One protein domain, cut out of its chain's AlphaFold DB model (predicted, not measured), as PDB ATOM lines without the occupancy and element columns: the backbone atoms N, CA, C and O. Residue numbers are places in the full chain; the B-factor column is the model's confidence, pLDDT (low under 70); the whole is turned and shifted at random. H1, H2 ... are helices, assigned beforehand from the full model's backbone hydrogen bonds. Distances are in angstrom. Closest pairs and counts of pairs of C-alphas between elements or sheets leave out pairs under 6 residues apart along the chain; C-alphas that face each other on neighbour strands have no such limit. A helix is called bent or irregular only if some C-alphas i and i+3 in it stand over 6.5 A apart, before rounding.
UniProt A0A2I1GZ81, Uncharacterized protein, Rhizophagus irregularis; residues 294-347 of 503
ATOM      1  N   THR A 294      49.784 -26.952 -24.735       64.06
ATOM      2  CA  THR A 294      49.200 -25.893 -25.582       64.06
ATOM      3  C   THR A 294      48.353 -26.422 -26.744       64.06
ATOM      4  O   THR A 294      47.376 -25.783 -27.125       64.06
ATOM      5  N   PHE A 295      48.686 -27.592 -27.299       64.62
ATOM      6  CA  PHE A 295      47.934 -28.230 -28.381       64.62
ATOM      7  C   PHE A 295      46.772 -29.090 -27.856       64.62
ATOM      8  O   PHE A 295      45.706 -29.098 -28.475       64.62
ATOM      9  N   LYS A 296      46.939 -29.745 -26.692       65.56
ATOM     10  CA  LYS A 296      45.839 -30.413 -25.965       65.56
ATOM     11  C   LYS A 296      44.733 -29.401 -25.636       65.56
ATOM     12  O   LYS A 296      43.573 -29.639 -25.965       65.56
ATOM     13  N   GLU A 297      45.102 -28.222 -25.130       64.19
ATOM     14  CA  GLU A 297      44.153 -27.137 -24.839       64.19
ATOM     15  C   GLU A 297      43.594 -26.438 -26.085       64.19
ATOM     16  O   GLU A 297      42.426 -26.051 -26.093       64.19
ATOM     17  N   ALA A 298      44.362 -26.317 -27.174       64.62
ATOM     18  CA  ALA A 298      43.823 -25.803 -28.434       64.62
ATOM     19  C   ALA A 298      42.689 -26.694 -28.970       64.62
ATOM     20  O   ALA A 298      41.647 -26.179 -29.367       64.62
ATOM     21  N   LEU A 299      42.853 -28.022 -28.944       65.00
ATOM     22  CA  LEU A 299      41.812 -28.945 -29.408       65.00
ATOM     23  C   LEU A 299      40.657 -29.117 -28.415       65.00
ATOM     24  O   LEU A 299      39.520 -29.244 -28.862       65.00
ATOM     25  N   ARG A 300      40.905 -29.033 -27.101       66.94
ATOM     26  CA  ARG A 300      39.829 -28.912 -26.099       66.94
ATOM     27  C   ARG A 300      38.980 -27.666 -26.337       66.94
ATOM     28  O   ARG A 300      37.761 -27.767 -26.302       66.94
ATOM     29  N   ARG A 301      39.595 -26.519 -26.651       65.38
ATOM     30  CA  ARG A 301      38.869 -25.285 -26.993       65.38
ATOM     31  C   ARG A 301      38.069 -25.407 -28.287       65.38
ATOM     32  O   ARG A 301      36.911 -25.016 -28.287       65.38
ATOM     33  N   GLU A 302      38.641 -25.943 -29.366       65.00
ATOM     34  CA  GLU A 302      37.891 -26.176 -30.616       65.00
ATOM     35  C   GLU A 302      36.677 -27.092 -30.377       65.00
ATOM     36  O   GLU A 302      35.576 -26.782 -30.823       65.00
ATOM     37  N   LEU A 303      36.855 -28.180 -29.618       64.44
ATOM     38  CA  LEU A 303      35.772 -29.085 -29.227       64.44
ATOM     39  C   LEU A 303      34.707 -28.369 -28.375       64.44
ATOM     40  O   LEU A 303      33.519 -28.489 -28.658       64.44
ATOM     41  N   PHE A 304      35.125 -27.595 -27.373       65.31
ATOM     42  CA  PHE A 304      34.244 -26.822 -26.494       65.31
ATOM     43  C   PHE A 304      33.400 -25.808 -27.284       65.31
ATOM     44  O   PHE A 304      32.179 -25.831 -27.177       65.31
ATOM     45  N   TRP A 305      34.012 -25.019 -28.176       59.62
ATOM     46  CA  TRP A 305      33.296 -24.087 -29.061       59.62
ATOM     47  C   TRP A 305      32.369 -24.779 -30.074       59.62
ATOM     48  O   TRP A 305      31.439 -24.150 -30.576       59.62
ATOM     49  N   VAL A 306      32.617 -26.049 -30.417       60.69
ATOM     50  CA  VAL A 306      31.691 -26.861 -31.225       60.69
ATOM     51  C   VAL A 306      30.512 -27.347 -30.377       60.69
ATOM     52  O   VAL A 306      29.383 -27.280 -30.853       60.69
ATOM     53  N   ILE A 307      30.747 -27.764 -29.130       60.34
ATOM     54  CA  ILE A 307      29.700 -28.211 -28.197       60.34
ATOM     55  C   ILE A 307      28.793 -27.040 -27.786       60.34
ATOM     56  O   ILE A 307      27.581 -27.163 -27.914       60.34
ATOM     57  N   GLU A 308      29.338 -25.876 -27.410       60.34
ATOM     58  CA  GLU A 308      28.557 -24.664 -27.078       60.34
ATOM     59  C   GLU A 308      27.653 -24.173 -28.224       60.34
ATOM     60  O   GLU A 308      26.685 -23.448 -27.998       60.34
ATOM     61  N   ARG A 309      27.973 -24.534 -29.473       62.41
ATOM     62  CA  ARG A 309      27.186 -24.178 -30.664       62.41
ATOM     63  C   ARG A 309      26.078 -25.172 -30.990       62.41
ATOM     64  O   ARG A 309      25.289 -24.904 -31.898       62.41
ATOM     65  N   ILE A 310      26.015 -26.297 -30.288       60.22
ATOM     66  CA  ILE A 310      24.942 -27.276 -30.416       60.22
ATOM     67  C   ILE A 310      23.988 -27.048 -29.235       60.22
ATOM     68  O   ILE A 310      24.439 -27.070 -28.091       60.22
ATOM     69  N   PRO A 311      22.686 -26.796 -29.469       64.44
ATOM     70  CA  PRO A 311      21.721 -26.627 -28.388       64.44
ATOM     71  C   PRO A 311      21.784 -27.785 -27.388       64.44
ATOM     72  O   PRO A 311      21.774 -28.950 -27.789       64.44
ATOM     73  N   ALA A 312      21.807 -27.471 -26.089       58.06
ATOM     74  CA  ALA A 312      21.911 -28.467 -25.015       58.06
ATOM     75  C   ALA A 312      20.744 -29.481 -24.999       58.06
ATOM     76  O   ALA A 312      20.860 -30.556 -24.426       58.06
ATOM     77  N   GLU A 313      19.640 -29.160 -25.676       60.59
ATOM     78  CA  GLU A 313      18.481 -30.033 -25.904       60.59
ATOM     79  C   GLU A 313      18.741 -31.151 -26.942       60.59
ATOM     80  O   GLU A 313      17.916 -32.048 -27.094       60.59
ATOM     81  N   ILE A 314      19.856 -31.091 -27.687       58.97
ATOM     82  CA  ILE A 314      20.175 -31.988 -28.817       58.97
ATOM     83  C   ILE A 314      21.317 -32.965 -28.488       58.97
ATOM     84  O   ILE A 314      21.365 -34.056 -29.057       58.97
ATOM     85  N   LEU A 315      22.226 -32.605 -27.576       60.34
ATOM     86  CA  LEU A 315      23.289 -33.491 -27.095       60.34
ATOM     87  C   LEU A 315      23.082 -33.843 -25.625       60.34
ATOM     88  O   LEU A 315      23.539 -33.136 -24.728       60.34
ATOM     89  N   ASP A 316      22.463 -34.999 -25.403       64.56
ATOM     90  CA  ASP A 316      22.583 -35.724 -24.143       64.56
ATOM     91  C   ASP A 316      24.050 -36.166 -23.966       64.56
ATOM     92  O   ASP A 316      24.528 -37.107 -24.608       64.56
ATOM     93  N   LEU A 317      24.780 -35.426 -23.130       63.03
ATOM     94  CA  LEU A 317      26.192 -35.659 -22.819       63.03
ATOM     95  C   LEU A 317      26.413 -36.855 -21.878       63.03
ATOM     96  O   LEU A 317      27.541 -37.343 -21.809       63.03
ATOM     97  N   ASP A 318      25.368 -37.346 -21.207       62.59
ATOM     98  CA  ASP A 318      25.423 -38.568 -20.400       62.59
ATOM     99  C   ASP A 318      25.221 -39.812 -21.292       62.59
ATOM    100  O   ASP A 318      25.854 -40.846 -21.066       62.59
ATOM    101  N   ALA A 319      24.418 -39.703 -22.361       63.88
ATOM    102  CA  ALA A 319      24.278 -40.736 -23.394       63.88
ATOM    103  C   ALA A 319      25.435 -40.755 -24.414       63.88
ATOM    104  O   ALA A 319      25.821 -41.827 -24.888       63.88
ATOM    105  N   PHE A 320      26.010 -39.592 -24.746       62.66
ATOM    106  CA  PHE A 320      27.139 -39.447 -25.679       62.66
ATOM    107  C   PHE A 320      28.346 -38.729 -25.038       62.66
ATOM    108  O   PHE A 320      28.759 -37.660 -25.504       62.66
ATOM    109  N   PRO A 321      28.961 -39.307 -23.987       66.12
ATOM    110  CA  PRO A 321      30.078 -38.682 -23.288       66.12
ATOM    111  C   PRO A 321      31.310 -38.551 -24.187       66.12
ATOM    112  O   PRO A 321      31.805 -39.528 -24.759       66.12
ATOM    113  N   VAL A 322      31.872 -37.341 -24.267       67.69
ATOM    114  CA  VAL A 322      33.102 -37.081 -25.031       67.69
ATOM    115  C   VAL A 322      34.326 -37.538 -24.235       67.69
ATOM    116  O   VAL A 322      35.031 -36.757 -23.598       67.69
ATOM    117  N   THR A 323      34.554 -38.850 -24.252       73.06
ATOM    118  CA  THR A 323      35.660 -39.507 -23.547       73.06
ATOM    119  C   THR A 323      37.031 -39.119 -24.111       73.06
ATOM    120  O   THR A 323      37.169 -38.692 -25.262       73.06
ATOM    121  N   GLU A 324      38.093 -39.336 -23.326       65.75
ATOM    122  CA  GLU A 324      39.467 -39.083 -23.786       65.75
ATOM    123  C   GLU A 324      39.848 -39.943 -25.011       65.75
ATOM    124  O   GLU A 324      40.641 -39.498 -25.837       65.75
ATOM    125  N   ALA A 325      39.202 -41.098 -25.221       70.88
ATOM    126  CA  ALA A 325      39.345 -41.900 -26.438       70.88
ATOM    127  C   ALA A 325      38.761 -41.210 -27.690       70.88
ATOM    128  O   ALA A 325      39.383 -41.239 -28.754       70.88
ATOM    129  N   VAL A 326      37.609 -40.533 -27.579       75.81
ATOM    130  CA  VAL A 326      37.042 -39.718 -28.675       75.81
ATOM    131  C   VAL A 326      37.985 -38.561 -29.006       75.81
ATOM    132  O   VAL A 326      38.332 -38.348 -30.170       75.81
ATOM    133  N   ILE A 327      38.479 -37.868 -27.975       72.62
ATOM    134  CA  ILE A 327      39.437 -36.764 -28.114       72.62
ATOM    135  C   ILE A 327      40.743 -37.256 -28.764       72.62
ATOM    136  O   ILE A 327      41.223 -36.635 -29.716       72.62
ATOM    137  N   TYR A 328      41.288 -38.397 -28.330       76.50
ATOM    138  CA  TYR A 328      42.468 -39.023 -28.932       76.50
ATOM    139  C   TYR A 328      42.241 -39.391 -30.401       76.50
ATOM    140  O   TYR A 328      43.072 -39.053 -31.243       76.50
ATOM    141  N   ASN A 329      41.101 -39.996 -30.748       78.06
ATOM    142  CA  ASN A 329      40.772 -40.334 -32.133       78.06
ATOM    143  C   ASN A 329      40.699 -39.082 -33.028       78.06
ATOM    144  O   ASN A 329      41.241 -39.088 -34.136       78.06
ATOM    145  N   MET A 330      40.128 -37.977 -32.536       78.69
ATOM    146  CA  MET A 330      40.115 -36.689 -33.246       78.69
ATOM    147  C   MET A 330      41.528 -36.096 -33.405       78.69
ATOM    148  O   MET A 330      41.899 -35.669 -34.504       78.69
ATOM    149  N   ILE A 331      42.350 -36.119 -32.348       76.19
ATOM    150  CA  ILE A 331      43.767 -35.704 -32.380       76.19
ATOM    151  C   ILE A 331      44.550 -36.539 -33.405       76.19
ATOM    152  O   ILE A 331      45.306 -35.987 -34.210       76.19
ATOM    153  N   HIS A 332      44.376 -37.860 -33.386       80.25
ATOM    154  CA  HIS A 332      45.087 -38.800 -34.242       80.25
ATOM    155  C   HIS A 332      44.679 -38.625 -35.708       80.25
ATOM    156  O   HIS A 332      45.549 -38.517 -36.576       80.25
ATOM    157  N   ALA A 333      43.377 -38.523 -35.997       77.88
ATOM    158  CA  ALA A 333      42.861 -38.275 -37.342       77.88
ATOM    159  C   ALA A 333      43.387 -36.950 -37.920       77.88
ATOM    160  O   ALA A 333      43.875 -36.925 -39.053       77.88
ATOM    161  N   ARG A 334      43.389 -35.866 -37.125       81.81
ATOM    162  CA  ARG A 334      43.933 -34.559 -37.533       81.81
ATOM    163  C   ARG A 334      45.430 -34.636 -37.848       81.81
ATOM    164  O   ARG A 334      45.849 -34.194 -38.917       81.81
ATOM    165  N   HIS A 335      46.231 -35.253 -36.976       81.19
ATOM    166  CA  HIS A 335      47.669 -35.438 -37.204       81.19
ATOM    167  C   HIS A 335      47.986 -36.396 -38.361       81.19
ATOM    168  O   HIS A 335      49.005 -36.232 -39.033       81.19
ATOM    169  N   LYS A 336      47.157 -37.418 -38.601       84.69
ATOM    170  CA  LYS A 336      47.271 -38.293 -39.773       84.69
ATOM    171  C   LYS A 336      47.027 -37.485 -41.048       84.69
ATOM    172  O   LYS A 336      47.894 -37.475 -41.915       84.69
ATOM    173  N   HIS A 337      45.932 -36.726 -41.105       83.12
ATOM    174  CA  HIS A 337      45.600 -35.869 -42.244       83.12
ATOM    175  C   HIS A 337      46.694 -34.829 -42.539       83.12
ATOM    176  O   HIS A 337      47.173 -34.759 -43.665       83.12
ATOM    177  N   GLN A 338      47.158 -34.084 -41.530       81.75
ATOM    178  CA  GLN A 338      48.213 -33.073 -41.697       81.75
ATOM    179  C   GLN A 338      49.548 -33.678 -42.163       81.75
ATOM    180  O   GLN A 338      50.213 -33.115 -43.035       81.75
ATOM    181  N   ARG A 339      49.937 -34.852 -41.636       84.88
ATOM    182  CA  ARG A 339      51.132 -35.572 -42.110       84.88
ATOM    183  C   ARG A 339      50.958 -36.073 -43.540       84.88
ATOM    184  O   ARG A 339      51.870 -35.899 -44.340       84.88
ATOM    185  N   GLU A 340      49.807 -36.647 -43.890       86.19
ATOM    186  CA  GLU A 340      49.506 -37.074 -45.263       86.19
ATOM    187  C   GLU A 340      49.478 -35.903 -46.253       86.19
ATOM    188  O   GLU A 340      49.941 -36.057 -47.382       86.19
ATOM    189  N   GLU A 341      48.981 -34.734 -45.844       82.94
ATOM    190  CA  GLU A 341      48.961 -33.514 -46.652       82.94
ATOM    191  C   GLU A 341      50.382 -32.993 -46.904       82.94
ATOM    192  O   GLU A 341      50.764 -32.779 -48.057       82.94
ATOM    193  N   HIS A 342      51.200 -32.870 -45.850       86.12
ATOM    194  CA  HIS A 342      52.608 -32.476 -45.958       86.12
ATOM    195  C   HIS A 342      53.402 -33.466 -46.825       86.12
ATOM    196  O   HIS A 342      54.089 -33.062 -47.761       86.12
ATOM    197  N   LEU A 343      53.228 -34.773 -46.593       84.56
ATOM    198  CA  LEU A 343      53.803 -35.850 -47.408       84.56
ATOM    199  C   LEU A 343      53.194 -35.955 -48.814       84.56
ATOM    200  O   LEU A 343      53.687 -36.743 -49.622       84.56
ATOM    201  N   SER A 344      52.123 -35.222 -49.132       83.19
ATOM    202  CA  SER A 344      51.658 -35.040 -50.509       83.19
ATOM    203  C   SER A 344      52.357 -33.832 -51.140       83.19
ATOM    204  O   SER A 344      52.904 -33.960 -52.232       83.19
ATOM    205  N   LYS A 345      52.419 -32.699 -50.429       85.12
ATOM    206  CA  LYS A 345      53.119 -31.476 -50.861       85.12
ATOM    207  C   LYS A 345      54.620 -31.691 -51.104       85.12
ATOM    208  O   LYS A 345      55.178 -31.044 -51.978       85.12
ATOM    209  N   SER A 346      55.259 -32.618 -50.386       83.94
ATOM    210  CA  SER A 346      56.692 -32.924 -50.518       83.94
ATOM    211  C   SER A 346      57.047 -33.994 -51.568       83.94
ATOM    212  O   SER A 346      58.204 -34.405 -51.632       83.94
ATOM    213  N   ARG A 347      56.088 -34.507 -52.356       90.00
ATOM    214  CA  ARG A 347      56.368 -35.449 -53.463       90.00
ATOM    215  C   ARG A 347      56.374 -34.715 -54.797       90.00
ATOM    216  O   ARG A 347      55.633 -33.754 -54.971       90.00
TER     217      ARG A 347
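AT A GLANCE: This is residues 294 to 347 of the 503 residues of an uncharacterized protein of Rhizophagus irregularis (UniProt A0A2I1GZ81). A long helix, H2, runs out as a free arm at its far end, while near its beginning a shorter helix, H1, passes it steeply with little contact; a wide loop, residues 308 to 323, joins them at the opposite end of the long axis. The 54 printed residues hold two named helices, H1 then H2, and no named strand: the class is all helix. The whole is loose, with a radius of gyration of the C-alphas of 14.4 A, and spans 47 by 21 by 19 A.

HOW THE PARTS SIT: Start at H2, residues 324 to 345, and look from Ile 331 toward H1, residues 294 to 307. The two helices are close but not clearly touching; their closest C-alphas, those of Leu 299 and Ile 331, are 7.6 A apart. They run opposite ways at a steep tilt of 69 degrees, only just short of about perpendicular. In H1 and H2 every O i to N i+4 pair is within hydrogen-bond range.

IN THESE COORDINATES: Find C-alpha 324 at (39.467, -39.083, -23.786); from there H2 runs 31.3 A to C-alpha 345 at (53.119, -31.476, -50.861). H1 begins at C-alpha 294, (49.200, -25.893, -25.582), and measures 19.8 A.

THE WHOLE: The printed part has no cut. The link from H1 to H2 is long, 16 residues. Residues 308 to 314 and 332 to 347 stand free. Residues 294 to 322 and 324 have pLDDT under 70.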